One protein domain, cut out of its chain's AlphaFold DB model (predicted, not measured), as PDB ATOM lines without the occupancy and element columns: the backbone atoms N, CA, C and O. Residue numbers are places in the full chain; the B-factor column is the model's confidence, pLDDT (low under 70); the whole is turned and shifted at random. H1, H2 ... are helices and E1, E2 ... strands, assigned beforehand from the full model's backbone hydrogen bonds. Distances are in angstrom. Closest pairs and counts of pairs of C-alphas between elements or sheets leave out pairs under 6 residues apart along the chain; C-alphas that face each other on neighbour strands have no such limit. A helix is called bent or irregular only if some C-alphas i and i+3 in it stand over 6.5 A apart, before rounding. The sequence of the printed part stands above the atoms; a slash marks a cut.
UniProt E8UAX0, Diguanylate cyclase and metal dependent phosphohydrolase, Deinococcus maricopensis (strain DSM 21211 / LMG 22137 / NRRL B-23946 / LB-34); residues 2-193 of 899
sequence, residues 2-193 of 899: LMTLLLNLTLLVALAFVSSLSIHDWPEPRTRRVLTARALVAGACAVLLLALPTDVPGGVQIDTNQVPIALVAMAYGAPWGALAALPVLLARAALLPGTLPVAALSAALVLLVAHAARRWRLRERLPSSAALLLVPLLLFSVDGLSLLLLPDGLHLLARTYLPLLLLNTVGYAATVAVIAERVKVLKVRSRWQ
ATOM      1  N   LEU A   2       8.706 -51.623 -35.306       83.56
ATOM      2  CA  LEU A   2       8.979 -51.216 -33.908       83.56
ATOM      3  C   LEU A   2       9.523 -49.778 -33.789       83.56
ATOM      4  O   LEU A   2       9.074 -49.014 -32.944       83.56
ATOM      5  N   MET A   3      10.441 -49.389 -34.678       87.69
ATOM      6  CA  MET A   3      10.997 -48.031 -34.719       87.69
ATOM      7  C   MET A   3       9.934 -46.963 -35.032       87.69
ATOM      8  O   MET A   3       9.878 -45.943 -34.354       87.69
ATOM      9  N   THR A   4       9.067 -47.198 -36.021       88.38
ATOM     10  CA  THR A   4       7.997 -46.259 -36.403       88.38
ATOM     11  C   THR A   4       6.916 -46.150 -35.326       88.38
ATOM     12  O   THR A   4       6.460 -45.047 -35.031       88.38
ATOM     13  N   LEU A   5       6.614 -47.259 -34.642       89.25
ATOM     14  CA  LEU A   5       5.744 -47.290 -33.464       89.25
ATOM     15  C   LEU A   5       6.294 -46.435 -32.318       89.25
ATOM     16  O   LEU A   5       5.573 -45.612 -31.753       89.25
ATOM     17  N   LEU A   6       7.580 -46.603 -31.991       88.69
ATOM     18  CA  LEU A   6       8.245 -45.824 -30.946       88.69
ATOM     19  C   LEU A   6       8.286 -44.334 -31.290       88.69
ATOM     20  O   LEU A   6       8.032 -43.509 -30.416       88.69
ATOM     21  N   LEU A   7       8.555 -43.979 -32.550       91.12
ATOM     22  CA  LEU A   7       8.549 -42.587 -33.007       91.12
ATOM     23  C   LEU A   7       7.164 -41.942 -32.865       91.12
ATOM     24  O   LEU A   7       7.074 -40.837 -32.331       91.12
ATOM     25  N   ASN A   8       6.090 -42.630 -33.269       92.88
ATOM     26  CA  ASN A   8       4.724 -42.113 -33.147       92.88
ATOM     27  C   ASN A   8       4.326 -41.886 -31.674       92.88
ATOM     28  O   ASN A   8       3.853 -40.806 -31.319       92.88
ATOM     29  N   LEU A   9       4.601 -42.861 -30.797       92.62
ATOM     30  CA  LEU A   9       4.358 -42.746 -29.352       92.62
ATOM     31  C   LEU A   9       5.200 -41.639 -28.702       92.62
ATOM     32  O   LEU A   9       4.694 -40.886 -27.871       92.62
ATOM     33  N   THR A  10       6.470 -41.513 -29.091       92.44
ATOM     34  CA  THR A  10       7.366 -40.475 -28.562       92.44
ATOM     35  C   THR A  10       6.889 -39.086 -28.974       92.44
ATOM     36  O   THR A  10       6.825 -38.188 -28.134       92.44
ATOM     37  N   LEU A  11       6.487 -38.914 -30.238       94.88
ATOM     38  CA  LEU A  11       5.913 -37.660 -30.718       94.88
ATOM     39  C   LEU A  11       4.624 -37.323 -29.958       94.88
ATOM     40  O   LEU A  11       4.473 -36.192 -29.503       94.88
ATOM     41  N   LEU A  12       3.727 -38.294 -29.755       95.31
ATOM     42  CA  LEU A  12       2.497 -38.099 -28.980       95.31
ATOM     43  C   LEU A  12       2.795 -37.612 -27.555       95.31
ATOM     44  O   LEU A  12       2.200 -36.634 -27.107       95.31
ATOM     45  N   VAL A  13       3.735 -38.255 -26.857       92.69
ATOM     46  CA  VAL A  13       4.129 -37.875 -25.490       92.69
ATOM     47  C   VAL A  13       4.767 -36.481 -25.455       92.69
ATOM     48  O   VAL A  13       4.451 -35.684 -24.569       92.69
ATOM     49  N   ALA A  14       5.612 -36.143 -26.431       92.75
ATOM     50  CA  ALA A  14       6.210 -34.814 -26.539       92.75
ATOM     51  C   ALA A  14       5.148 -33.726 -26.781       92.75
ATOM     52  O   ALA A  14       5.129 -32.702 -26.093       92.75
ATOM     53  N   LEU A  15       4.211 -33.968 -27.701       93.69
ATOM     54  CA  LEU A  15       3.096 -33.061 -27.988       93.69
ATOM     55  C   LEU A  15       2.149 -32.921 -26.790       93.69
ATOM     56  O   LEU A  15       1.678 -31.818 -26.505       93.69
ATOM     57  N   ALA A  16       1.908 -34.007 -26.052       91.00
ATOM     58  CA  ALA A  16       1.154 -33.995 -24.804       91.00
ATOM     59  C   ALA A  16       1.823 -33.110 -23.746       91.00
ATOM     60  O   ALA A  16       1.148 -32.292 -23.117       91.00
ATOM     61  N   PHE A  17       3.144 -33.229 -23.581       89.75
ATOM     62  CA  PHE A  17       3.907 -32.393 -22.661       89.75
ATOM     63  C   PHE A  17       3.794 -30.912 -23.034       89.75
ATOM     64  O   PHE A  17       3.371 -30.109 -22.200       89.75
ATOM     65  N   VAL A  18       4.068 -30.555 -24.292       88.50
ATOM     66  CA  VAL A  18       3.968 -29.167 -24.777       88.50
ATOM     67  C   VAL A  18       2.544 -28.626 -24.620       88.50
ATOM     68  O   VAL A  18       2.350 -27.533 -24.092       88.50
ATOM     69  N   SER A  19       1.527 -29.409 -24.986       86.88
ATOM     70  CA  SER A  19       0.119 -29.020 -24.833       86.88
ATOM     71  C   SER A  19      -0.269 -28.809 -23.366       86.88
ATOM     72  O   SER A  19      -1.043 -27.898 -23.052       86.88
ATOM     73  N   SER A  20       0.296 -29.602 -22.448       87.38
ATOM     74  CA  SER A  20       0.062 -29.465 -21.006       87.38
ATOM     75  C   SER A  20       0.578 -28.137 -20.438       87.38
ATOM     76  O   SER A  20       0.028 -27.645 -19.451       87.38
ATOM     77  N   LEU A  21       1.564 -27.497 -21.085       83.88
ATOM     78  CA  LEU A  21       2.066 -26.175 -20.689       83.88
ATOM     79  C   LEU A  21       1.021 -25.067 -20.878       83.88
ATOM     80  O   LEU A  21       1.095 -24.043 -20.202       83.88
ATOM     81  N   SER A  22      -0.003 -25.288 -21.713       84.06
ATOM     82  CA  SER A  22      -1.156 -24.380 -21.811       84.06
ATOM     83  C   SER A  22      -1.998 -24.331 -20.524       84.06
ATOM     84  O   SER A  22      -2.863 -23.461 -20.369       84.06
ATOM     85  N   ILE A  23      -1.785 -25.265 -19.592       83.38
ATOM     86  CA  ILE A  23      -2.398 -25.283 -18.263       83.38
ATOM     87  C   ILE A  23      -1.431 -24.581 -17.300       83.38
ATOM     88  O   ILE A  23      -0.378 -25.118 -16.937       83.38
ATOM     89  N   HIS A  24      -1.778 -23.349 -16.924       82.62
ATOM     90  CA  HIS A  24      -0.962 -22.478 -16.072       82.62
ATOM     91  C   HIS A  24      -1.537 -22.317 -14.659       82.62
ATOM     92  O   HIS A  24      -0.758 -22.241 -13.712       82.62
ATOM     93  N   ASP A  25      -2.864 -22.372 -14.520       79.50
ATOM     94  CA  ASP A  25      -3.565 -22.176 -13.250       79.50
ATOM     95  C   ASP A  25      -4.418 -23.386 -12.860       79.50
ATOM     96  O   ASP A  25      -4.906 -24.142 -13.710       79.50
ATOM     97  N   TRP A  26      -4.622 -23.544 -11.551       81.00
ATOM     98  CA  TRP A  26      -5.569 -24.492 -10.976       81.00
ATOM     99  C   TRP A  26      -6.480 -23.796  -9.942       81.00
ATOM    100  O   TRP A  26      -5.949 -23.165  -9.027       81.00
ATOM    101  N   PRO A  27      -7.820 -23.952 -10.020       80.31
ATOM    102  CA  PRO A  27      -8.558 -24.714 -11.027       80.31
ATOM    103  C   PRO A  27      -8.471 -24.088 -12.423       80.31
ATOM    104  O   PRO A  27      -8.339 -22.883 -12.595       80.31
ATOM    105  N   GLU A  28      -8.529 -24.950 -13.429       80.44
ATOM    106  CA  GLU A  28      -8.349 -24.574 -14.828       80.44
ATOM    107  C   GLU A  28      -9.493 -23.662 -15.334       80.44
ATOM    108  O   GLU A  28     -10.669 -24.018 -15.187       80.44
ATOM    109  N   PRO A  29      -9.192 -22.527 -15.999       81.12
ATOM    110  CA  PRO A  29     -10.215 -21.650 -16.559       81.12
ATOM    111  C   PRO A  29     -10.928 -22.302 -17.755       81.12
ATOM    112  O   PRO A  29     -10.302 -22.734 -18.722       81.12
ATOM    113  N   ARG A  30     -12.268 -22.324 -17.725       85.56
ATOM    114  CA  ARG A  30     -13.128 -22.945 -18.756       85.56
ATOM    115  C   ARG A  30     -13.885 -21.927 -19.614       85.56
ATOM    116  O   ARG A  30     -15.080 -22.067 -19.861       85.56
ATOM    117  N   THR A  31     -13.203 -20.875 -20.063       89.12
ATOM    118  CA  THR A  31     -13.800 -19.884 -20.975       89.12
ATOM    119  C   THR A  31     -13.827 -20.412 -22.410       89.12
ATOM    120  O   THR A  31     -12.945 -21.168 -22.815       89.12
ATOM    121  N   ARG A  32     -14.809 -19.980 -23.220       89.19
ATOM    122  CA  ARG A  32     -14.920 -20.410 -24.630       89.19
ATOM    123  C   ARG A  32     -13.612 -20.207 -25.403       89.19
ATOM    124  O   ARG A  32     -13.193 -21.120 -26.095       89.19
ATOM    125  N   ARG A  33     -12.934 -19.066 -25.222       89.12
ATOM    126  CA  ARG A  33     -11.655 -18.757 -25.892       89.12
ATOM    127  C   ARG A  33     -10.561 -19.783 -25.582       89.12
ATOM    128  O   ARG A  33      -9.894 -20.250 -26.499       89.12
ATOM    129  N   VAL A  34     -10.403 -20.154 -24.310       88.62
ATOM    130  CA  VAL A  34      -9.394 -21.133 -23.871       88.62
ATOM    131  C   VAL A  34      -9.709 -22.523 -24.423       88.62
ATOM    132  O   VAL A  34      -8.816 -23.207 -24.919       88.62
ATOM    133  N   LEU A  35     -10.983 -22.927 -24.387       91.94
ATOM    134  CA  LEU A  35     -11.418 -24.221 -24.917       91.94
ATOM    135  C   LEU A  35     -11.231 -24.311 -26.439       91.94
ATOM    136  O   LEU A  35     -10.720 -25.321 -26.920       91.94
ATOM    137  N   THR A  36     -11.553 -23.245 -27.182       92.50
ATOM    138  CA  THR A  36     -11.298 -23.159 -28.629       92.50
ATOM    139  C   THR A  36      -9.811 -23.306 -28.930       92.50
ATOM    140  O   THR A  36      -9.441 -24.140 -29.751       92.50
ATOM    141  N   ALA A  37      -8.948 -22.547 -28.245       91.00
ATOM    142  CA  ALA A  37      -7.505 -22.601 -28.469       91.00
ATOM    143  C   ALA A  37      -6.943 -24.013 -28.241       91.00
ATOM    144  O   ALA A  37      -6.174 -24.513 -29.055       91.00
ATOM    145  N   ARG A  38      -7.374 -24.697 -27.176       90.94
ATOM    146  CA  ARG A  38      -6.913 -26.060 -26.881       90.94
ATOM    147  C   ARG A  38      -7.435 -27.108 -27.848       90.94
ATOM    148  O   ARG A  38      -6.682 -28.009 -28.201       90.94
ATOM    149  N   ALA A  39      -8.686 -26.990 -28.287       94.31
ATOM    150  CA  ALA A  39      -9.218 -27.865 -29.324       94.31
ATOM    151  C   ALA A  39      -8.408 -27.722 -30.627       94.31
ATOM    152  O   ALA A  39      -8.035 -28.727 -31.224       94.31
ATOM    153  N   LEU A  40      -8.054 -26.492 -31.017       93.56
ATOM    154  CA  LEU A  40      -7.214 -26.237 -32.192       93.56
ATOM    155  C   LEU A  40      -5.788 -26.784 -32.029       93.56
ATOM    156  O   LEU A  40      -5.279 -27.419 -32.949       93.56
ATOM    157  N   VAL A  41      -5.159 -26.603 -30.861       94.12
ATOM    158  CA  VAL A  41      -3.830 -27.174 -30.565       94.12
ATOM    159  C   VAL A  41      -3.860 -28.703 -30.612       94.12
ATOM    160  O   VAL A  41      -2.983 -29.310 -31.221       94.12
ATOM    161  N   ALA A  42      -4.880 -29.335 -30.025       94.56
ATOM    162  CA  ALA A  42      -5.050 -30.785 -30.085       94.56
ATOM    163  C   ALA A  42      -5.235 -31.279 -31.528       94.56
ATOM    164  O   ALA A  42      -4.642 -32.287 -31.903       94.56
ATOM    165  N   GLY A  43      -5.993 -30.544 -32.349       94.44
ATOM    166  CA  GLY A  43      -6.138 -30.838 -33.774       94.44
ATOM    167  C   GLY A  43      -4.830 -30.697 -34.553       94.44
ATOM    168  O   GLY A  43      -4.505 -31.568 -35.354       94.44
ATOM    169  N   ALA A  44      -4.025 -29.668 -34.273       94.00
ATOM    170  CA  ALA A  44      -2.690 -29.523 -34.859       94.00
ATOM    171  C   ALA A  44      -1.755 -30.678 -34.451       94.00
ATOM    172  O   ALA A  44      -1.058 -31.234 -35.297       94.00
ATOM    173  N   CYS A  45      -1.789 -31.095 -33.180       94.94
ATOM    174  CA  CYS A  45      -1.042 -32.263 -32.706       94.94
ATOM    175  C   CYS A  45      -1.470 -33.540 -33.442       94.94
ATOM    176  O   CYS A  45      -0.625 -34.315 -33.880       94.94
ATOM    177  N   ALA A  46      -2.777 -33.739 -33.619       94.50
ATOM    178  CA  ALA A  46      -3.315 -34.887 -34.335       94.50
ATOM    179  C   ALA A  46      -2.904 -34.903 -35.823       94.50
ATOM    180  O   ALA A  46      -2.618 -35.969 -36.363       94.50
ATOM    181  N   VAL A  47      -2.787 -33.736 -36.471       94.12
ATOM    182  CA  VAL A  47      -2.237 -33.621 -37.836       94.12
ATOM    183  C   VAL A  47      -0.748 -33.972 -37.879       94.12
ATOM    184  O   VAL A  47      -0.320 -34.651 -38.804       94.12
ATOM    185  N   LEU A  48       0.056 -33.576 -36.888       93.50
ATOM    186  CA  LEU A  48       1.477 -33.951 -36.841       93.50
ATOM    187  C   LEU A  48       1.673 -35.466 -36.675       93.50
ATOM    188  O   LEU A  48       2.579 -36.037 -37.276       93.50
ATOM    189  N   LEU A  49       0.802 -36.127 -35.910       93.12
ATOM    190  CA  LEU A  49       0.834 -37.584 -35.733       93.12
ATOM    191  C   LEU A  49       0.514 -38.348 -37.024       93.12
ATOM    192  O   LEU A  49       0.995 -39.467 -37.193       93.12
ATOM    193  N   LEU A  50      -0.228 -37.729 -37.950       89.44
ATOM    194  CA  LEU A  50      -0.484 -38.267 -39.287       89.44
ATOM    195  C   LEU A  50       0.804 -38.415 -40.113       89.44
ATOM    196  O   LEU A  50       0.891 -39.296 -40.962       89.44
ATOM    197  N   ALA A  51       1.799 -37.552 -39.880       86.44
ATOM    198  CA  ALA A  51       3.033 -37.520 -40.663       86.44
ATOM    199  C   ALA A  51       4.009 -38.659 -40.318       86.44
ATOM    200  O   ALA A  51       4.943 -38.907 -41.077       86.44
ATOM    201  N   LEU A  52       3.807 -39.353 -39.190       88.00
ATOM    202  CA  LEU A  52       4.662 -40.452 -38.727       88.00
ATOM    203  C   LEU A  52       3.838 -41.720 -38.443       88.00
ATOM    204  O   LEU A  52       3.733 -42.128 -37.282       88.00
ATOM    205  N   PRO A  53       3.226 -42.348 -39.462       90.12
ATOM    206  CA  PRO A  53       2.453 -43.563 -39.259       90.12
ATOM    207  C   PRO A  53       3.341 -44.763 -38.907       90.12
ATOM    208  O   PRO A  53       4.545 -44.802 -39.163       90.12
ATOM    209  N   THR A  54       2.714 -45.780 -38.330       89.06
ATOM    210  CA  THR A  54       3.309 -47.080 -38.026       89.06
ATOM    211  C   THR A  54       2.772 -48.130 -38.988       89.06
ATOM    212  O   THR A  54       1.567 -48.361 -39.042       89.06
ATOM    213  N   ASP A  55       3.664 -48.806 -39.710       87.81
ATOM    214  CA  ASP A  55       3.283 -49.907 -40.598       87.81
ATOM    215  C   ASP A  55       2.950 -51.179 -39.808       87.81
ATOM    216  O   ASP A  55       3.734 -51.626 -38.965       87.81
ATOM    217  N   VAL A  56       1.813 -51.788 -40.131       83.44
ATOM    218  CA  VAL A  56       1.291 -53.041 -39.567       83.44
ATOM    219  C   VAL A  56       1.310 -54.124 -40.660       83.44
ATOM    220  O   VAL A  56       1.177 -53.796 -41.847       83.44
ATOM    221  N   PRO A  57       1.475 -55.422 -40.317       73.88
ATOM    222  CA  PRO A  57       1.447 -56.501 -41.303       73.88
ATOM    223  C   PRO A  57       0.221 -56.443 -42.225       73.88
ATOM    224  O   PRO A  57      -0.917 -56.415 -41.763       73.88
ATOM    225  N   GLY A  58       0.458 -56.456 -43.540       66.50
ATOM    226  CA  GLY A  58      -0.580 -56.248 -44.560       66.50
ATOM    227  C   GLY A  58      -0.538 -54.883 -45.255       66.50
ATOM    228  O   GLY A  58      -1.442 -54.597 -46.031       66.50
ATOM    229  N   GLY A  59       0.490 -54.061 -45.004       73.50
ATOM    230  CA  GLY A  59       0.693 -52.778 -45.696       73.50
ATOM    231  C   GLY A  59      -0.194 -51.641 -45.180       73.50
ATOM    232  O   GLY A  59      -0.332 -50.618 -45.844       73.50
ATOM    233  N   VAL A  60      -0.808 -51.822 -44.008       81.56
ATOM    234  CA  VAL A  60      -1.712 -50.845 -43.393       81.56
ATOM    235  C   VAL A  60      -0.926 -49.938 -42.460       81.56
ATOM    236  O   VAL A  60      -0.120 -50.406 -41.659       81.56
ATOM    237  N   GLN A  61      -1.198 -48.641 -42.534       87.44
ATOM    238  CA  GLN A  61      -0.587 -47.628 -41.686       87.44
ATOM    239  C   GLN A  61      -1.559 -47.184 -40.593       87.44
ATOM    240  O   GLN A  61      -2.670 -46.746 -40.892       87.44
ATOM    241  N   ILE A  62      -1.132 -47.293 -39.334       89.56
ATOM    242  CA  ILE A  62      -1.881 -46.827 -38.159       89.56
ATOM    243  C   ILE A  62      -1.135 -45.698 -37.451       89.56
ATOM    244  O   ILE A  62       0.091 -45.624 -37.497       89.56
ATOM    245  N   ASP A  63      -1.862 -44.827 -36.765       91.12
ATOM    246  CA  ASP A  63      -1.297 -43.699 -36.028       91.12
ATOM    247  C   ASP A  63      -2.143 -43.399 -34.771       91.12
ATOM    248  O   ASP A  63      -3.177 -44.032 -34.548       91.12
ATOM    249  N   THR A  64      -1.688 -42.463 -33.932       94.62
ATOM    250  CA  THR A  64      -2.369 -42.070 -32.682       94.62
ATOM    251  C   THR A  64      -3.161 -40.760 -32.780       94.62
ATOM    252  O   THR A  64      -3.448 -40.123 -31.762       94.62
ATOM    253  N   ASN A  65      -3.551 -40.319 -33.983       92.75
ATOM    254  CA  ASN A  65      -4.238 -39.035 -34.189       92.75
ATOM    255  C   ASN A  65      -5.594 -38.925 -33.458       92.75
ATOM    256  O   ASN A  65      -6.025 -37.818 -33.126       92.75
ATOM    257  N   GLN A  66      -6.238 -40.052 -33.135       93.69
ATOM    258  CA  GLN A  66      -7.497 -40.085 -32.390       93.69
ATOM    259  C   GLN A  66      -7.305 -39.777 -30.898       93.69
ATOM    260  O   GLN A  66      -8.254 -39.368 -30.223       93.69
ATOM    261  N   VAL A  67      -6.085 -39.915 -30.363       96.19
ATOM    262  CA  VAL A  67      -5.809 -39.712 -28.935       96.19
ATOM    263  C   VAL A  67      -6.047 -38.255 -28.500       96.19
ATOM    264  O   VAL A  67      -6.845 -38.054 -27.577       96.19
ATOM    265  N   PRO A  68      -5.466 -37.217 -29.145       95.75
ATOM    266  CA  PRO A  68      -5.765 -35.818 -28.812       95.75
ATOM    267  C   PRO A  68      -7.257 -35.461 -28.913       95.75
ATOM    268  O   PRO A  68      -7.780 -34.739 -28.059       95.75
ATOM    269  N   ILE A  69      -7.959 -35.998 -29.916       95.56
ATOM    270  CA  ILE A  69      -9.392 -35.763 -30.150       95.56
ATOM    271  C   ILE A  69     -10.220 -36.335 -28.990       95.56
ATOM    272  O   ILE A  69     -11.035 -35.628 -28.385       95.56
ATOM    273  N   ALA A  70      -9.967 -37.597 -28.630       95.25
ATOM    274  CA  ALA A  70     -10.637 -38.283 -27.530       95.25
ATOM    275  C   ALA A  70     -10.391 -37.590 -26.177       95.25
ATOM    276  O   ALA A  70     -11.304 -37.471 -25.356       95.25
ATOM    277  N   LEU A  71      -9.175 -37.085 -25.942       93.94
ATOM    278  CA  LEU A  71      -8.822 -36.355 -24.721       93.94
ATOM    279  C   LEU A  71      -9.626 -35.064 -24.565       93.94
ATOM    280  O   LEU A  71     -10.210 -34.832 -23.504       93.94
ATOM    281  N   VAL A  72      -9.704 -34.249 -25.621       94.19
ATOM    282  CA  VAL A  72     -10.496 -33.008 -25.631       94.19
ATOM    283  C   VAL A  72     -11.985 -33.315 -25.450       94.19
ATOM    284  O   VAL A  72     -12.658 -32.644 -24.661       94.19
ATOM    285  N   ALA A  73     -12.497 -34.358 -26.107       94.69
ATOM    286  CA  ALA A  73     -13.888 -34.785 -25.970       94.69
ATOM    287  C   ALA A  73     -14.233 -35.213 -24.532       94.69
ATOM    288  O   ALA A  73     -15.264 -34.808 -23.991       94.69
ATOM    289  N   MET A  74     -13.349 -35.973 -23.881       93.06
ATOM    290  CA  MET A  74     -13.521 -36.399 -22.490       93.06
ATOM    291  C   MET A  74     -13.399 -35.229 -21.504       93.06
ATOM    292  O   MET A  74     -14.209 -35.103 -20.579       93.06
ATOM    293  N   ALA A  75     -12.421 -34.343 -21.707       89.31
ATOM    294  CA  ALA A  75     -12.156 -33.217 -20.815       89.31
ATOM    295  C   ALA A  75     -13.238 -32.128 -20.906       89.31
ATOM    296  O   ALA A  75     -13.766 -31.670 -19.883       89.31
ATOM    297  N   TYR A  76     -13.606 -31.735 -22.126       91.06
ATOM    298  CA  TYR A  76     -14.404 -30.532 -22.378       91.06
ATOM    299  C   TYR A  76     -15.759 -30.821 -23.038       91.06
ATOM    300  O   TYR A  76     -16.679 -30.015 -22.905       91.06
ATOM    301  N   GLY A  77     -15.928 -31.986 -23.667       93.62
ATOM    302  CA  GLY A  77     -17.172 -32.435 -24.299       93.62
ATOM    303  C   GLY A  77     -17.052 -32.630 -25.813       93.62
ATOM    304  O   GLY A  77     -16.163 -32.080 -26.461       93.62
ATOM    305  N   ALA A  78     -17.994 -33.386 -26.387       94.00
ATOM    306  CA  ALA A  78     -17.997 -33.766 -27.804       94.00
ATOM    307  C   ALA A  78     -17.901 -32.597 -28.811       94.00
ATOM    308  O   ALA A  78     -17.149 -32.747 -29.768       94.00
ATOM    309  N   PRO A  79     -18.544 -31.421 -28.617       95.31
ATOM    310  CA  PRO A  79     -18.395 -30.298 -29.553       95.31
ATOM    311  C   PRO A  79     -16.946 -29.809 -29.694       95.31
ATOM    312  O   PRO A  79     -16.509 -29.450 -30.784       95.31
ATOM    313  N   TRP A  80     -16.178 -29.837 -28.603       96.00
ATOM    314  CA  TRP A  80     -14.766 -29.451 -28.615       96.00
ATOM    315  C   TRP A  80     -13.887 -30.535 -29.235       96.00
ATOM    316  O   TRP A  80     -12.935 -30.214 -29.938       96.00
ATOM    317  N   GLY A  81     -14.229 -31.809 -29.023       96.00
ATOM    318  CA  GLY A  81     -13.583 -32.914 -29.732       96.00
ATOM    319  C   GLY A  81     -13.835 -32.855 -31.243       96.00
ATOM    320  O   GLY A  81     -12.905 -33.033 -32.017       96.00
ATOM    321  N   ALA A  82     -15.051 -32.503 -31.676       96.69
ATOM    322  CA  ALA A  82     -15.372 -32.305 -33.090       96.69
ATOM    323  C   ALA A  82     -14.555 -31.157 -33.704       96.69
ATOM    324  O   ALA A  82     -14.016 -31.296 -34.800       96.69
ATOM    325  N   LEU A  83     -14.388 -30.053 -32.966       96.88
ATOM    326  CA  LEU A  83     -13.507 -28.959 -33.375       96.88
ATOM    327  C   LEU A  83     -12.036 -29.406 -33.486       96.88
ATOM    328  O   LEU A  83     -11.350 -28.994 -34.415       96.88
ATOM    329  N   ALA A  84     -11.563 -30.265 -32.576       96.25
ATOM    330  CA  ALA A  84     -10.216 -30.835 -32.632       96.25
ATOM    331  C   ALA A  84     -10.030 -31.843 -33.783       96.25
ATOM    332  O   ALA A  84      -8.924 -31.982 -34.293       96.25
ATOM    333  N   ALA A  85     -11.091 -32.526 -34.219       96.50
ATOM    334  CA  ALA A  85     -11.040 -33.463 -35.342       96.50
ATOM    335  C   ALA A  85     -10.964 -32.762 -36.710       96.50
ATOM    336  O   ALA A  85     -10.401 -33.313 -37.656       96.50
ATOM    337  N   LEU A  86     -11.503 -31.542 -36.826       96.00
ATOM    338  CA  LEU A  86     -11.624 -30.825 -38.098       96.00
ATOM    339  C   LEU A  86     -10.290 -30.676 -38.866       96.00
ATOM    340  O   LEU A  86     -10.280 -30.995 -40.055       96.00
ATOM    341  N   PRO A  87      -9.154 -30.277 -38.250       95.06
ATOM    342  CA  PRO A  87      -7.875 -30.180 -38.960       95.06
ATOM    343  C   PRO A  87      -7.396 -31.514 -39.544       95.06
ATOM    344  O   PRO A  87      -6.864 -31.539 -40.651       95.06
ATOM    345  N   VAL A  88      -7.624 -32.628 -38.840       92.94
ATOM    346  CA  VAL A  88      -7.255 -33.971 -39.315       92.94
ATOM    347  C   VAL A  88      -8.109 -34.372 -40.511       92.94
ATOM    348  O   VAL A  88      -7.577 -34.892 -41.487       92.94
ATOM    349  N   LEU A  89      -9.417 -34.102 -40.469       94.44
ATOM    350  CA  LEU A  89     -10.317 -34.384 -41.592       94.44
ATOM    351  C   LEU A  89      -9.954 -33.557 -42.829       94.44
ATOM    352  O   LEU A  89      -9.926 -34.097 -43.931       94.44
ATOM    353  N   LEU A  90      -9.605 -32.280 -42.651       94.19
ATOM    354  CA  LEU A  90      -9.126 -31.425 -43.741       94.19
ATOM    355  C   LEU A  90      -7.790 -31.922 -44.310       94.19
ATOM    356  O   LEU A  90      -7.642 -32.010 -45.527       94.19
ATOM    357  N   ALA A  91      -6.841 -32.311 -43.452       91.69
ATOM    358  CA  ALA A  91      -5.566 -32.880 -43.884       91.69
ATOM    359  C   ALA A  91      -5.758 -34.199 -44.650       91.69
ATOM    360  O   ALA A  91      -5.150 -34.400 -45.699       91.69
ATOM    361  N   ARG A  92      -6.654 -35.077 -44.177       90.06
ATOM    362  CA  ARG A  92      -7.029 -36.326 -44.860       90.06
ATOM    363  C   ARG A  92      -7.708 -36.046 -46.203       90.06
ATOM    364  O   ARG A  92      -7.368 -36.700 -47.176       90.06
ATOM    365  N   ALA A  93      -8.602 -35.061 -46.286       91.50
ATOM    366  CA  ALA A  93      -9.239 -34.668 -47.544       91.50
ATOM    367  C   ALA A  93      -8.227 -34.139 -48.578       91.50
ATOM    368  O   ALA A  93      -8.358 -34.436 -49.762       91.50
ATOM    369  N   ALA A  94      -7.216 -33.387 -48.132       90.75
ATOM    370  CA  ALA A  94      -6.205 -32.794 -49.004       90.75
ATOM    371  C   ALA A  94      -5.123 -33.791 -49.453       90.75
ATOM    372  O   ALA A  94      -4.711 -33.766 -50.610       90.75
ATOM    373  N   LEU A  95      -4.648 -34.652 -48.548       86.38
ATOM    374  CA  LEU A  95      -3.496 -35.529 -48.793       86.38
ATOM    375  C   LEU A  95      -3.897 -36.955 -49.193       86.38
ATOM    376  O   LEU A  95      -3.169 -37.610 -49.932       86.38
ATOM    377  N   LEU A  96      -5.027 -37.457 -48.685       83.56
ATOM    378  CA  LEU A  96      -5.453 -38.859 -48.799       83.56
ATOM    379  C   LEU A  96      -6.991 -38.970 -48.933       83.56
ATOM    380  O   LEU A  96      -7.634 -39.597 -48.078       83.56
ATOM    381  N   PRO A  97      -7.610 -38.389 -49.981       82.12
ATOM    382  CA  PRO A  97      -9.065 -38.214 -50.071       82.12
ATOM    383  C   PRO A  97      -9.861 -39.525 -49.963       82.12
ATOM    384  O   PRO A  97     -10.941 -39.541 -49.375       82.12
ATOM    385  N   GLY A  98      -9.305 -40.651 -50.429       83.62
ATOM    386  CA  GLY A  98      -9.931 -41.976 -50.307       83.62
ATOM    387  C   GLY A  98     -10.090 -42.486 -48.865       83.62
ATOM    388  O   GLY A  98     -10.887 -43.385 -48.620       83.62
ATOM    389  N   THR A  99      -9.382 -41.900 -47.893       85.75
ATOM    390  CA  THR A  99      -9.465 -42.275 -46.467       85.75
ATOM    391  C   THR A  99     -10.394 -41.372 -45.651       85.75
ATOM    392  O   THR A  99     -10.617 -41.627 -44.466       85.75
ATOM    393  N   LEU A 100     -10.964 -40.327 -46.262       90.25
ATOM    394  CA  LEU A 100     -11.817 -39.358 -45.571       90.25
ATOM    395  C   LEU A 100     -13.068 -39.990 -44.927       90.25
ATOM    396  O   LEU A 100     -13.314 -39.691 -43.757       90.25
ATOM    397  N   PRO A 101     -13.836 -40.879 -45.599       90.81
ATOM    398  CA  PRO A 101     -15.011 -41.504 -44.982       90.81
ATOM    399  C   PRO A 101     -14.655 -42.341 -43.747       90.81
ATOM    400  O   PRO A 101     -15.367 -42.303 -42.745       90.81
ATOM    401  N   VAL A 102     -13.513 -43.037 -43.794       89.88
ATOM    402  CA  VAL A 102     -12.979 -43.839 -42.682       89.88
ATOM    403  C   VAL A 102     -12.627 -42.936 -41.500       89.88
ATOM    404  O   VAL A 102     -13.103 -43.162 -40.389       89.88
ATOM    405  N   ALA A 103     -11.856 -41.870 -41.740       90.12
ATOM    406  CA  ALA A 103     -11.445 -40.929 -40.699       90.12
ATOM    407  C   ALA A 103     -12.641 -40.195 -40.063       90.12
ATOM    408  O   ALA A 103     -12.676 -40.008 -38.845       90.12
ATOM    409  N   ALA A 104     -13.638 -39.811 -40.869       93.44
ATOM    410  CA  ALA A 104     -14.855 -39.159 -40.393       93.44
ATOM    411  C   ALA A 104     -15.703 -40.091 -39.514       93.44
ATOM    412  O   ALA A 104     -16.149 -39.677 -38.441       93.44
ATOM    413  N   LEU A 105     -15.890 -41.349 -39.931       94.44
ATOM    414  CA  LEU A 105     -16.637 -42.336 -39.151       94.44
ATOM    415  C   LEU A 105     -15.914 -42.691 -37.844       94.44
ATOM    416  O   LEU A 105     -16.545 -42.696 -36.790       94.44
ATOM    417  N   SER A 106     -14.600 -42.926 -37.894       92.25
ATOM    418  CA  SER A 106     -13.759 -43.174 -36.712       92.25
ATOM    419  C   SER A 106     -13.899 -42.044 -35.680       92.25
ATOM    420  O   SER A 106     -14.291 -42.294 -34.536       92.25
ATOM    421  N   ALA A 107     -13.714 -40.785 -36.098       94.00
ATOM    422  CA  ALA A 107     -13.864 -39.633 -35.212       94.00
ATOM    423  C   ALA A 107     -15.288 -39.527 -34.635       94.00
ATOM    424  O   ALA A 107     -15.453 -39.275 -33.440       94.00
ATOM    425  N   ALA A 108     -16.328 -39.755 -35.445       95.75
ATOM    426  CA  ALA A 108     -17.717 -39.715 -34.986       95.75
ATOM    427  C   ALA A 108     -18.014 -40.786 -33.919       95.75
ATOM    428  O   ALA A 108     -18.643 -40.481 -32.902       95.75
ATOM    429  N   LEU A 109     -17.528 -42.016 -34.117       95.62
ATOM    430  CA  LEU A 109     -17.698 -43.120 -33.171       95.62
ATOM    431  C   LEU A 109     -16.968 -42.848 -31.848       95.62
ATOM    432  O   LEU A 109     -17.575 -42.963 -30.781       95.62
ATOM    433  N   VAL A 110     -15.708 -42.408 -31.899       95.19
ATOM    434  CA  VAL A 110     -14.929 -42.050 -30.698       95.19
ATOM    435  C   VAL A 110     -15.608 -40.914 -29.925       95.19
ATOM    436  O   VAL A 110     -15.719 -40.972 -28.697       95.19
ATOM    437  N   LEU A 111     -16.127 -39.895 -30.620       96.31
ATOM    438  CA  LEU A 111     -16.850 -38.783 -29.998       96.31
ATOM    439  C   LEU A 111     -18.159 -39.224 -29.331       96.31
ATOM    440  O   LEU A 111     -18.482 -38.733 -28.244       96.31
ATOM    441  N   LEU A 112     -18.896 -40.149 -29.953       95.69
ATOM    442  CA  LEU A 112     -20.122 -40.723 -29.398       95.69
ATOM    443  C   LEU A 112     -19.829 -41.476 -28.091       95.69
ATOM    444  O   LEU A 112     -20.479 -41.222 -27.072       95.69
ATOM    445  N   VAL A 113     -18.815 -42.348 -28.094       95.56
ATOM    446  CA  VAL A 113     -18.418 -43.106 -26.900       95.56
ATOM    447  C   VAL A 113     -17.875 -42.170 -25.817       95.56
ATOM    448  O   VAL A 113     -18.255 -42.307 -24.655       95.56
ATOM    449  N   ALA A 114     -17.075 -41.161 -26.173       94.00
ATOM    450  CA  ALA A 114     -16.600 -40.148 -25.227       94.00
ATOM    451  C   ALA A 114     -17.753 -39.366 -24.582       94.00
ATOM    452  O   ALA A 114     -17.749 -39.121 -23.371       94.00
ATOM    453  N   HIS A 115     -18.774 -39.005 -25.366       94.12
ATOM    454  CA  HIS A 115     -19.969 -38.343 -24.853       94.12
ATOM    455  C   HIS A 115     -20.724 -39.230 -23.853       94.12
ATOM    456  O   HIS A 115     -21.063 -38.770 -22.758       94.12
ATOM    457  N   ALA A 116     -20.940 -40.504 -24.195       92.94
ATOM    458  CA  ALA A 116     -21.599 -41.472 -23.323       92.94
ATOM    459  C   ALA A 116     -20.801 -41.715 -22.027       92.94
ATOM    460  O   ALA A 116     -21.348 -41.573 -20.931       92.94
ATOM    461  N   ALA A 117     -19.493 -41.976 -22.133       90.12
ATOM    462  CA  ALA A 117     -18.602 -42.218 -20.997       90.12
ATOM    463  C   ALA A 117     -18.560 -41.029 -20.022       90.12
ATOM    464  O   ALA A 117     -18.580 -41.211 -18.801       90.12
ATOM    465  N   ARG A 118     -18.558 -39.798 -20.552       90.25
ATOM    466  CA  ARG A 118     -18.632 -38.568 -19.755       90.25
ATOM    467  C   ARG A 118     -20.001 -38.397 -19.093       90.25
ATOM    468  O   ARG A 118     -20.052 -38.063 -17.910       90.25
ATOM    469  N   ARG A 119     -21.103 -38.645 -19.814       89.50
ATOM    470  CA  ARG A 119     -22.472 -38.567 -19.267       89.50
ATOM    471  C   ARG A 119     -22.680 -39.562 -18.123       89.50
ATOM    472  O   ARG A 119     -23.356 -39.239 -17.153       89.50
ATOM    473  N   TRP A 120     -22.068 -40.739 -18.217       86.69
ATOM    474  CA  TRP A 120     -22.134 -41.789 -17.196       86.69
ATOM    475  C   TRP A 120     -21.077 -41.654 -16.093       86.69
ATOM    476  O   TRP A 120     -21.037 -42.486 -15.185       86.69
ATOM    477  N   ARG A 121     -20.238 -40.606 -16.138       84.19
ATOM    478  CA  ARG A 121     -19.172 -40.332 -15.157       84.19
ATOM    479  C   ARG A 121     -18.285 -41.551 -14.895       84.19
ATOM    480  O   ARG A 121     -17.881 -41.815 -13.765       84.19
ATOM    481  N   LEU A 122     -17.961 -42.301 -15.949       77.56
ATOM    482  CA  LEU A 122     -17.274 -43.591 -15.835       77.56
ATOM    483  C   LEU A 122     -15.927 -43.479 -15.093       77.56
ATOM    484  O   LEU A 122     -15.584 -44.338 -14.287       77.56
ATOM    485  N   ARG A 123     -15.206 -42.367 -15.293       73.12
ATOM    486  CA  ARG A 123     -13.937 -42.062 -14.610       73.12
ATOM    487  C   ARG A 123     -14.082 -41.851 -13.097       73.12
ATOM    488  O   ARG A 123     -13.125 -42.094 -12.377       73.12
ATOM    489  N   GLU A 124     -15.239 -41.387 -12.624       79.44
ATOM    490  CA  GLU A 124     -15.512 -41.168 -11.192       79.44
ATOM    491  C   GLU A 124     -15.946 -42.464 -10.491       79.44
ATOM    492  O   GLU A 124     -15.793 -42.587  -9.282       79.44
ATOM    493  N   ARG A 125     -16.483 -43.433 -11.246       75.31
ATOM    494  CA  ARG A 125     -16.981 -44.715 -10.719       75.31
ATOM    495  C   ARG A 125     -15.926 -45.821 -10.669       75.31
ATOM    496  O   ARG A 125     -16.133 -46.818  -9.987       75.31
ATOM    497  N   LEU A 126     -14.832 -45.671 -11.413       74.75
ATOM    498  CA  LEU A 126     -13.745 -46.645 -11.474       74.75
ATOM    499  C   LEU A 126     -12.581 -46.228 -10.557       74.75
ATOM    500  O   LEU A 126     -12.265 -45.037 -10.485       74.75
ATOM    501  N   PRO A 127     -11.882 -47.183  -9.914       71.12
ATOM    502  CA  PRO A 127     -10.635 -46.885  -9.217       71.12
ATOM    503  C   PRO A 127      -9.600 -46.307 -10.193       71.12
ATOM    504  O   PRO A 127      -9.566 -46.666 -11.374       71.12
ATOM    505  N   SER A 128      -8.747 -45.398  -9.708       76.12
ATOM    506  CA  SER A 128      -7.889 -44.558 -10.562       76.12
ATOM    507  C   SER A 128      -6.943 -45.352 -11.470       76.12
ATOM    508  O   SER A 128      -6.685 -44.925 -12.593       76.12
ATOM    509  N   SER A 129      -6.474 -46.519 -11.017       74.62
ATOM    510  CA  SER A 129      -5.650 -47.446 -11.803       74.62
ATOM    511  C   SER A 129      -6.440 -48.134 -12.923       74.62
ATOM    512  O   SER A 129      -5.962 -48.211 -14.052       74.62
ATOM    513  N   ALA A 130      -7.676 -48.567 -12.656       79.88
ATOM    514  CA  ALA A 130      -8.533 -49.216 -13.651       79.88
ATOM    515  C   ALA A 130      -9.058 -48.223 -14.699       79.88
ATOM    516  O   ALA A 130      -9.123 -48.542 -15.885       79.88
ATOM    517  N   ALA A 131      -9.383 -46.994 -14.285       81.38
ATOM    518  CA  ALA A 131      -9.850 -45.941 -15.186       81.38
ATOM    519  C   ALA A 131      -8.809 -45.563 -16.257       81.38
ATOM    520  O   ALA A 131      -9.192 -45.149 -17.350       81.38
ATOM    521  N   LEU A 132      -7.511 -45.721 -15.965       83.25
ATOM    522  CA  LEU A 132      -6.421 -45.407 -16.895       83.25
ATOM    523  C   LEU A 132      -6.376 -46.356 -18.105       83.25
ATOM    524  O   LEU A 132      -5.923 -45.946 -19.167       83.25
ATOM    525  N   LEU A 133      -6.869 -47.590 -17.953       84.38
ATOM    526  CA  LEU A 133      -6.857 -48.616 -19.002       84.38
ATOM    527  C   LEU A 133      -8.252 -48.874 -19.589       84.38
ATOM    528  O   LEU A 133      -8.405 -48.942 -20.803       84.38
ATOM    529  N   LEU A 134      -9.288 -48.966 -18.750       87.44
ATOM    530  CA  LEU A 134     -10.639 -49.335 -19.196       87.44
ATOM    531  C   LEU A 134     -11.334 -48.228 -19.996       87.44
ATOM    532  O   LEU A 134     -12.061 -48.519 -20.942       87.44
ATOM    533  N   VAL A 135     -11.117 -46.958 -19.636       89.62
ATOM    534  CA  VAL A 135     -11.707 -45.821 -20.359       89.62
ATOM    535  C   VAL A 135     -11.173 -45.732 -21.792       89.62
ATOM    536  O   VAL A 135     -11.998 -45.718 -22.702       89.62
ATOM    537  N   PRO A 136      -9.849 -45.700 -22.045       92.44
ATOM    538  CA  PRO A 136      -9.358 -45.703 -23.419       92.44
ATOM    539  C   PRO A 136      -9.722 -46.972 -24.191       92.44
ATOM    540  O   PRO A 136     -10.106 -46.862 -25.352       92.44
ATOM    541  N   LEU A 137      -9.705 -48.149 -23.552       93.31
ATOM    542  CA  LEU A 137     -10.134 -49.390 -24.201       93.31
ATOM    543  C   LEU A 137     -11.577 -49.281 -24.724       93.31
ATOM    544  O   LEU A 137     -11.850 -49.657 -25.859       93.31
ATOM    545  N   LEU A 138     -12.488 -48.705 -23.930       92.69
ATOM    546  CA  LEU A 138     -13.863 -48.437 -24.354       92.69
ATOM    547  C   LEU A 138     -13.905 -47.418 -25.503       92.69
ATOM    548  O   LEU A 138     -14.560 -47.670 -26.514       92.69
ATOM    549  N   LEU A 139     -13.204 -46.287 -25.359       93.19
ATOM    550  CA  LEU A 139     -13.200 -45.194 -26.342       93.19
ATOM    551  C   LEU A 139     -12.766 -45.664 -27.731       93.19
ATOM    552  O   LEU A 139     -13.389 -45.288 -28.721       93.19
ATOM    553  N   PHE A 140     -11.727 -46.496 -27.795       95.75
ATOM    554  CA  PHE A 140     -11.144 -46.953 -29.055       95.75
ATOM    555  C   PHE A 140     -11.667 -48.322 -29.514       95.75
ATOM    556  O   PHE A 140     -11.348 -48.748 -30.619       95.75
ATOM    557  N   SER A 141     -12.528 -48.994 -28.735       93.06
ATOM    558  CA  SER A 141     -13.122 -50.289 -29.124       93.06
ATOM    559  C   SER A 141     -13.934 -50.227 -30.425       93.06
ATOM    560  O   SER A 141     -14.044 -51.226 -31.133       93.06
ATOM    561  N   VAL A 142     -14.479 -49.056 -30.754       92.06
ATOM    562  CA  VAL A 142     -15.294 -48.802 -31.952       92.06
ATOM    563  C   VAL A 142     -14.485 -48.251 -33.129       92.06
ATOM    564  O   VAL A 142     -14.992 -48.209 -34.246       92.06
ATOM    565  N   ASP A 143     -13.234 -47.847 -32.901       86.69
ATOM    566  CA  ASP A 143     -12.410 -47.111 -33.867       86.69
ATOM    567  C   ASP A 143     -12.158 -47.925 -35.148       86.69
ATOM    568  O   ASP A 143     -12.391 -47.466 -36.270       86.69
ATOM    569  N   GLY A 144     -11.797 -49.200 -34.985       86.31
ATOM    570  CA  GLY A 144     -11.527 -50.086 -36.114       86.31
ATOM    571  C   GLY A 144     -12.755 -50.479 -36.940       86.31
ATOM    572  O   GLY A 144     -12.573 -50.955 -38.055       86.31
ATOM    573  N   LEU A 145     -13.994 -50.233 -36.480       90.25
ATOM    574  CA  LEU A 145     -15.200 -50.490 -37.289       90.25
ATOM    575  C   LEU A 145     -15.223 -49.650 -38.571       90.25
ATOM    576  O   LEU A 145     -15.790 -50.070 -39.578       90.25
ATOM    577  N   SER A 146     -14.562 -48.490 -38.553       89.31
ATOM    578  CA  SER A 146     -14.410 -47.630 -39.728       89.31
ATOM    579  C   SER A 146     -13.673 -48.310 -40.892       89.31
ATOM    580  O   SER A 146     -13.907 -47.953 -42.047       89.31
ATOM    581  N   LEU A 147     -12.852 -49.334 -40.618       88.56
ATOM    582  CA  LEU A 147     -12.125 -50.105 -41.632       88.56
ATOM    583  C   LEU A 147     -13.052 -50.922 -42.545       88.56
ATOM    584  O   LEU A 147     -12.654 -51.261 -43.654       88.56
ATOM    585  N   LEU A 148     -14.295 -51.194 -42.126       90.31
ATOM    586  CA  LEU A 148     -15.292 -51.898 -42.946       90.31
ATOM    587  C   LEU A 148     -15.733 -51.101 -44.184       90.31
ATOM    588  O   LEU A 148     -16.316 -51.681 -45.096       90.31
ATOM    589  N   LEU A 149     -15.458 -49.792 -44.226       88.38
ATOM    590  CA  LEU A 149     -15.729 -48.943 -45.389       88.38
ATOM    591  C   LEU A 149     -14.692 -49.102 -46.513       88.38
ATOM    592  O   LEU A 149     -14.913 -48.598 -47.612       88.38
ATOM    593  N   LEU A 150     -13.553 -49.747 -46.241       86.19
ATOM    594  CA  LEU A 150     -12.508 -49.978 -47.234       86.19
ATOM    595  C   LEU A 150     -12.761 -51.273 -48.026       86.19
ATOM    596  O   LEU A 150     -13.378 -52.208 -47.503       86.19
ATOM    597  N   PRO A 151     -12.230 -51.372 -49.261       84.19
ATOM    598  CA  PRO A 151     -12.102 -52.655 -49.950       84.19
ATOM    599  C   PRO A 151     -11.378 -53.669 -49.047       84.19
ATOM    600  O   PRO A 151     -10.416 -53.308 -48.373       84.19
ATOM    601  N   ASP A 152     -11.861 -54.913 -48.989       86.81
ATOM    602  CA  ASP A 152     -11.366 -55.965 -48.078       86.81
ATOM    603  C   ASP A 152     -11.461 -55.641 -46.569       86.81
ATOM    604  O   ASP A 152     -10.730 -56.195 -45.740       86.81
ATOM    605  N   GLY A 153     -12.407 -54.780 -46.176       86.44
ATOM    606  CA  GLY A 153     -12.553 -54.273 -44.808       86.44
ATOM    607  C   GLY A 153     -12.614 -55.332 -43.697       86.44
ATOM    608  O   GLY A 153     -12.031 -55.124 -42.634       86.44
ATOM    609  N   LEU A 154     -13.243 -56.494 -43.922       89.75
ATOM    610  CA  LEU A 154     -13.277 -57.594 -42.935       89.75
ATOM    611  C   LEU A 154     -11.881 -58.162 -42.646       89.75
ATOM    612  O   LEU A 154     -11.528 -58.430 -41.496       89.75
ATOM    613  N   HIS A 155     -11.075 -58.324 -43.691       88.62
ATOM    614  CA  HIS A 155      -9.718 -58.835 -43.577       88.62
ATOM    615  C   HIS A 155      -8.781 -57.789 -42.946       88.62
ATOM    616  O   HIS A 155      -7.959 -58.123 -42.089       88.62
ATOM    617  N   LEU A 156      -8.948 -56.511 -43.307       87.19
ATOM    618  CA  LEU A 156      -8.224 -55.390 -42.696       87.19
ATOM    619  C   LEU A 156      -8.552 -55.236 -41.207       87.19
ATOM    620  O   LEU A 156      -7.638 -55.044 -40.401       87.19
ATOM    621  N   LEU A 157      -9.828 -55.379 -40.834       89.75
ATOM    622  CA  LEU A 157     -10.287 -55.361 -39.446       89.75
ATOM    623  C   LEU A 157      -9.615 -56.475 -38.636       89.75
ATOM    624  O   LEU A 157      -9.000 -56.188 -37.612       89.75
ATOM    625  N   ALA A 158      -9.654 -57.721 -39.117       88.38
ATOM    626  CA  ALA A 158      -9.089 -58.868 -38.403       88.38
ATOM    627  C   ALA A 158      -7.585 -58.718 -38.096       88.38
ATOM    628  O   ALA A 158      -7.120 -59.178 -37.055       88.38
ATOM    629  N   ARG A 159      -6.823 -58.057 -38.978       87.38
ATOM    630  CA  ARG A 159      -5.370 -57.867 -38.816       87.38
ATOM    631  C   ARG A 159      -4.984 -56.593 -38.063       87.38
ATOM    632  O   ARG A 159      -3.991 -56.593 -37.342       87.38
ATOM    633  N   THR A 160      -5.748 -55.514 -38.233       88.88
ATOM    634  CA  THR A 160      -5.345 -54.165 -37.788       88.88
ATOM    635  C   THR A 160      -6.034 -53.737 -36.495       88.88
ATOM    636  O   THR A 160      -5.498 -52.902 -35.769       88.88
ATOM    637  N   TYR A 161      -7.192 -54.322 -36.168       90.50
ATOM    638  CA  TYR A 161      -8.007 -53.902 -35.026       90.50
ATOM    639  C   TYR A 161      -7.243 -53.939 -33.701       90.50
ATOM    640  O   TYR A 161      -7.190 -52.937 -32.993       90.50
ATOM    641  N   LEU A 162      -6.623 -55.078 -33.374       91.12
ATOM    642  CA  LEU A 162      -5.935 -55.245 -32.095       91.12
ATOM    643  C   LEU A 162      -4.698 -54.329 -31.971       91.12
ATOM    644  O   LEU A 162      -4.600 -53.637 -30.958       91.12
ATOM    645  N   PRO A 163      -3.793 -54.236 -32.971       90.50
ATOM    646  CA  PRO A 163      -2.701 -53.260 -32.948       90.50
ATOM    647  C   PRO A 163      -3.171 -51.808 -32.795       90.50
ATOM    648  O   PRO A 163      -2.605 -51.076 -31.986       90.50
ATOM    649  N   LEU A 164      -4.217 -51.400 -33.525       91.75
ATOM    650  CA  LEU A 164      -4.776 -50.046 -33.459       91.75
ATOM    651  C   LEU A 164      -5.355 -49.742 -32.069       91.75
ATOM    652  O   LEU A 164      -5.038 -48.711 -31.474       91.75
ATOM    653  N   LEU A 165      -6.153 -50.667 -31.527       93.69
ATOM    654  CA  LEU A 165      -6.751 -50.550 -30.199       93.69
ATOM    655  C   LEU A 165      -5.677 -50.425 -29.115       93.69
ATOM    656  O   LEU A 165      -5.757 -49.531 -28.271       93.69
ATOM    657  N   LEU A 166      -4.662 -51.294 -29.140       92.62
ATOM    658  CA  LEU A 166      -3.570 -51.271 -28.167       92.62
ATOM    659  C   LEU A 166      -2.746 -49.986 -28.279       92.62
ATOM    660  O   LEU A 166      -2.475 -49.356 -27.258       92.62
ATOM    661  N   LEU A 167      -2.399 -49.566 -29.499       92.31
ATOM    662  CA  LEU A 167      -1.609 -48.359 -29.736       92.31
ATOM    663  C   LEU A 167      -2.322 -47.106 -29.206       92.31
ATOM    664  O   LEU A 167      -1.737 -46.356 -28.421       92.31
ATOM    665  N   ASN A 168      -3.596 -46.912 -29.560       94.25
ATOM    666  CA  ASN A 168      -4.390 -45.779 -29.077       94.25
ATOM    667  C   ASN A 168      -4.634 -45.847 -27.562       94.25
ATOM    668  O   ASN A 168      -4.602 -44.820 -26.882       94.25
ATOM    669  N   THR A 169      -4.806 -47.050 -27.004       94.19
ATOM    670  CA  THR A 169      -4.989 -47.236 -25.558       94.19
ATOM    671  C   THR A 169      -3.739 -46.853 -24.771       94.19
ATOM    672  O   THR A 169      -3.821 -46.062 -23.829       94.19
ATOM    673  N   VAL A 170      -2.572 -47.358 -25.182       92.88
ATOM    674  CA  VAL A 170      -1.281 -47.029 -24.561       92.88
ATOM    675  C   VAL A 170      -0.963 -45.543 -24.738       92.88
ATOM    676  O   VAL A 170      -0.587 -44.882 -23.769       92.88
ATOM    677  N   GLY A 171      -1.177 -44.990 -25.935       93.25
ATOM    678  CA  GLY A 171      -0.956 -43.571 -26.216       93.25
ATOM    679  C   GLY A 171      -1.831 -42.647 -25.363       93.25
ATOM    680  O   GLY A 171      -1.344 -41.654 -24.808       93.25
ATOM    681  N   TYR A 172      -3.108 -42.990 -25.183       94.19
ATOM    682  CA  TYR A 172      -4.014 -42.248 -24.308       94.19
ATOM    683  C   TYR A 172      -3.592 -42.333 -22.842       94.19
ATOM    684  O   TYR A 172      -3.529 -41.302 -22.171       94.19
ATOM    685  N   ALA A 173      -3.263 -43.530 -22.346       89.56
ATOM    686  CA  ALA A 173      -2.806 -43.722 -20.972       89.56
ATOM    687  C   ALA A 173      -1.530 -42.912 -20.680       89.56
ATOM    688  O   ALA A 173      -1.478 -42.186 -19.683       89.56
ATOM    689  N   ALA A 174      -0.543 -42.957 -21.583       89.25
ATOM    690  CA  ALA A 174       0.686 -42.171 -21.480       89.25
ATOM    691  C   ALA A 174       0.399 -40.658 -21.470       89.25
ATOM    692  O   ALA A 174       0.915 -39.927 -20.625       89.25
ATOM    693  N   THR A 175      -0.490 -40.189 -22.349       91.75
ATOM    694  CA  THR A 175      -0.867 -38.770 -22.414       91.75
ATOM    695  C   THR A 175      -1.579 -38.302 -21.141       91.75
ATOM    696  O   THR A 175      -1.267 -37.235 -20.605       91.75
ATOM    697  N   VAL A 176      -2.516 -39.099 -20.616       89.44
ATOM    698  CA  VAL A 176      -3.200 -38.794 -19.351       89.44
ATOM    699  C   VAL A 176      -2.210 -38.746 -18.194       89.44
ATOM    700  O   VAL A 176      -2.338 -37.852 -17.360       89.44
ATOM    701  N   ALA A 177      -1.225 -39.649 -18.143       84.88
ATOM    702  CA  ALA A 177      -0.201 -39.650 -17.099       84.88
ATOM    703  C   ALA A 177       0.622 -38.348 -17.100       84.88
ATOM    704  O   ALA A 177       0.751 -37.706 -16.058       84.88
ATOM    705  N   VAL A 178       1.081 -37.892 -18.273       87.81
ATOM    706  CA  VAL A 178       1.824 -36.623 -18.421       87.81
ATOM    707  C   VAL A 178       0.988 -35.424 -17.958       87.81
ATOM    708  O   VAL A 178       1.450 -34.599 -17.166       87.81
ATOM    709  N   ILE A 179      -0.268 -35.332 -18.408       86.44
ATOM    710  CA  ILE A 179      -1.164 -34.228 -18.028       86.44
ATOM    711  C   ILE A 179      -1.504 -34.293 -16.529       86.44
ATOM    712  O   ILE A 179      -1.596 -33.255 -15.871       86.44
ATOM    713  N   ALA A 180      -1.678 -35.492 -15.968       83.88
ATOM    714  CA  ALA A 180      -1.984 -35.682 -14.554       83.88
ATOM    715  C   ALA A 180      -0.843 -35.203 -13.647       83.88
ATOM    716  O   ALA A 180      -1.118 -34.498 -12.673       83.88
ATOM    717  N   GLU A 181       0.416 -35.502 -13.987       81.06
ATOM    718  CA  GLU A 181       1.579 -34.992 -13.249       81.06
ATOM    719  C   GLU A 181       1.655 -33.464 -13.307       81.06
ATOM    720  O   GLU A 181       1.820 -32.800 -12.278       81.06
ATOM    721  N   ARG A 182       1.407 -32.866 -14.479       86.12
ATOM    722  CA  ARG A 182       1.341 -31.403 -14.604       86.12
ATOM    723  C   ARG A 182       0.264 -30.799 -13.700       86.12
ATOM    724  O   ARG A 182       0.528 -29.840 -12.976       86.12
ATOM    725  N   VAL A 183      -0.940 -31.370 -13.703       82.38
ATOM    726  CA  VAL A 183      -2.050 -30.917 -12.848       82.38
ATOM    727  C   VAL A 183      -1.722 -31.085 -11.362       82.38
ATOM    728  O   VAL A 183      -2.083 -30.225 -10.560       82.38
ATOM    729  N   LYS A 184      -1.026 -32.158 -10.974       79.19
ATOM    730  CA  LYS A 184      -0.591 -32.392  -9.589       79.19
ATOM    731  C   LYS A 184       0.347 -31.287  -9.105       79.19
ATOM    732  O   LYS A 184       0.103 -30.723  -8.040       79.19
ATOM    733  N   VAL A 185       1.342 -30.913  -9.912       79.94
ATOM    734  CA  VAL A 185       2.254 -29.794  -9.610       79.94
ATOM    735  C   VAL A 185       1.484 -28.480  -9.440       79.94
ATOM    736  O   VAL A 185       1.703 -27.753  -8.472       79.94
ATOM    737  N   LEU A 186       0.530 -28.190 -10.330       81.75
ATOM    738  CA  LEU A 186      -0.281 -26.969 -10.246       81.75
ATOM    739  C   LEU A 186      -1.197 -26.942  -9.015       81.75
ATOM    740  O   LEU A 186      -1.366 -25.887  -8.410       81.75
ATOM    741  N   LYS A 187      -1.753 -28.089  -8.605       76.81
ATOM    742  CA  LYS A 187      -2.538 -28.206  -7.366       76.81
ATOM    743  C   LYS A 187      -1.704 -27.898  -6.128       76.81
ATOM    744  O   LYS A 187      -2.183 -27.185  -5.253       76.81
ATOM    745  N   VAL A 188      -0.478 -28.422  -6.056       74.31
ATOM    746  CA  VAL A 188       0.442 -28.144  -4.940       74.31
ATOM    747  C   VAL A 188       0.794 -26.661  -4.908       74.31
ATOM    748  O   VAL A 188       0.643 -26.027  -3.869       74.31
ATOM    749  N   ARG A 189       1.147 -26.075  -6.059       78.75
ATOM    750  CA  ARG A 189       1.415 -24.634  -6.170       78.75
ATOM    751  C   ARG A 189       0.219 -23.785  -5.732       78.75
ATOM    752  O   ARG A 189       0.405 -22.829  -4.992       78.75
ATOM    753  N   SER A 190      -0.989 -24.135  -6.175       74.12
ATOM    754  CA  SER A 190      -2.232 -23.438  -5.817       74.12
ATOM    755  C   SER A 190      -2.507 -23.512  -4.310       74.12
ATOM    756  O   SER A 190      -2.831 -22.495  -3.705       74.12
ATOM    757  N   ARG A 191      -2.284 -24.674  -3.675       73.69
ATOM    758  CA  ARG A 191      -2.386 -24.826  -2.212       73.69
ATOM    759  C   ARG A 191      -1.375 -23.961  -1.470       73.69
ATOM    760  O   ARG A 191      -1.774 -23.219  -0.585       73.69
ATOM    761  N   TRP A 192      -0.108 -23.988  -1.879       71.75
ATOM    762  CA  TRP A 192       0.928 -23.149  -1.268       71.75
ATOM    763  C   TRP A 192       0.649 -21.658  -1.453       71.75
ATOM    764  O   TRP A 192       0.902 -20.870  -0.554       71.75
ATOM    765  N   GLN A 193       0.106 -21.256  -2.604       71.25
ATOM    766  CA  GLN A 193      -0.320 -19.875  -2.829       71.25
ATOM    767  C   GLN A 193      -1.513 -19.491  -1.954       71.25
ATOM    768  O   GLN A 193      -1.532 -18.374  -1.451       71.25
TER     769      GLN A 193
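What this domain is: This is residues 2 to 193 of the 899 residues of the protein "Diguanylate cyclase and metal dependent phosphohydrolase" of Deinococcus maricopensis (strain DSM 21211 / LMG 22137 / NRRL B-23946 / LB-34) (UniProt E8UAX0). Seven helices, H1, H2, H3, H4, H5, H7 and H9, form an up-and-down bundle, each running against the one before it in the chain, with H3 in the middle and the long H9 running along its length. A small hairpin of two strands, E1 and E2, lies by residues 2 to 9 of H1 and 156 to 168 of H9. The printed part has 192 residues, with nine named helices and two named strands in the order H1 H2 E1 E2 H3 H4 H5 H6 H7 H8 H9; the sheet is antiparallel and the class is mostly helix. The whole is compact, with a radius of gyration of the C-alphas of 16.5 A, and spans 58 by 35 by 34 A, an elongated outline.

Where its parts are: Look first at E1, residues 54 to 56, and E2, residues 60 to 62. Find C-alpha 2 at (8.979, -51.216, -33.908), where H1 begins; it runs to residue 20, 26.8 A. H2 is residues 32 to 50, 27.2 A, and H3 is residues 66 to 76. H4, residues 78 to 95, is only just irregular, with C-alphas 84 and 87 6.8 A apart, and has a kink of 34 degrees near residue 85. H5, residues 97 to 119, 33.6 A, is irregular, with C-alphas 98 and 101 7.4 A apart. H6 is residues 122 to 125, H7 128 to 140 and H8 143 to 149. H9, residues 153 to 193, measures 55.6 A and ends with C-alpha 193 at (-0.320, -19.875, -2.829); it is irregular, with C-alphas 159 and 162 7.2 A apart, and has a kink of 51 degrees near residue 160.

How they stand to each other: In the hairpin E1 and E2, find N 54 and O 62 at 2.8 A, within hydrogen-bond range. The closest C-alphas of E2 and H9, Ile 62 and Leu 164, are 6.4 A apart. H9 touches H1, closest at Ala 16 and Thr 175, 5.7 A, with residues 171 to 182 alone. H3 touches H2, closest at Ala 42 and Pro 68, 5.2 A, at a shallow tilt of 13 degrees, opposite ways. H4 and H5, a helical hairpin, touch closest at Ala 78 and Leu 111, 5.6 A. H7 touches H9, closest at Pro 136 and Thr 169, 5.1 A, and touches H6, closest at Ala 131 and Arg 123, 5.7 A. H8 touches H5, closest at Ser 146 and Val 102, 5.0 A. H2 and H9 are apart. Every O i to N i+4 pair is within hydrogen-bond range in H1, H2 and H3, against 12 of 14 in H4, 17 of 19 in H5, 6 of 9 in H7, 35 of 37 in H9 and 0 of 3 in H8, where 4 of 4 O i to N i+3 pairs are; H6 is too short for an O i to N i+4 pair.

The domain as a whole: The two C-alphas farthest apart, of Asp 152 and Gln 193, are 58.9 A apart. The printed part has no cut; the link from H1 to H2, 11 residues, is long and the others are tight. Mean pLDDT of the printed part is 88.6, and Gly 58 is the one printed residue under 70.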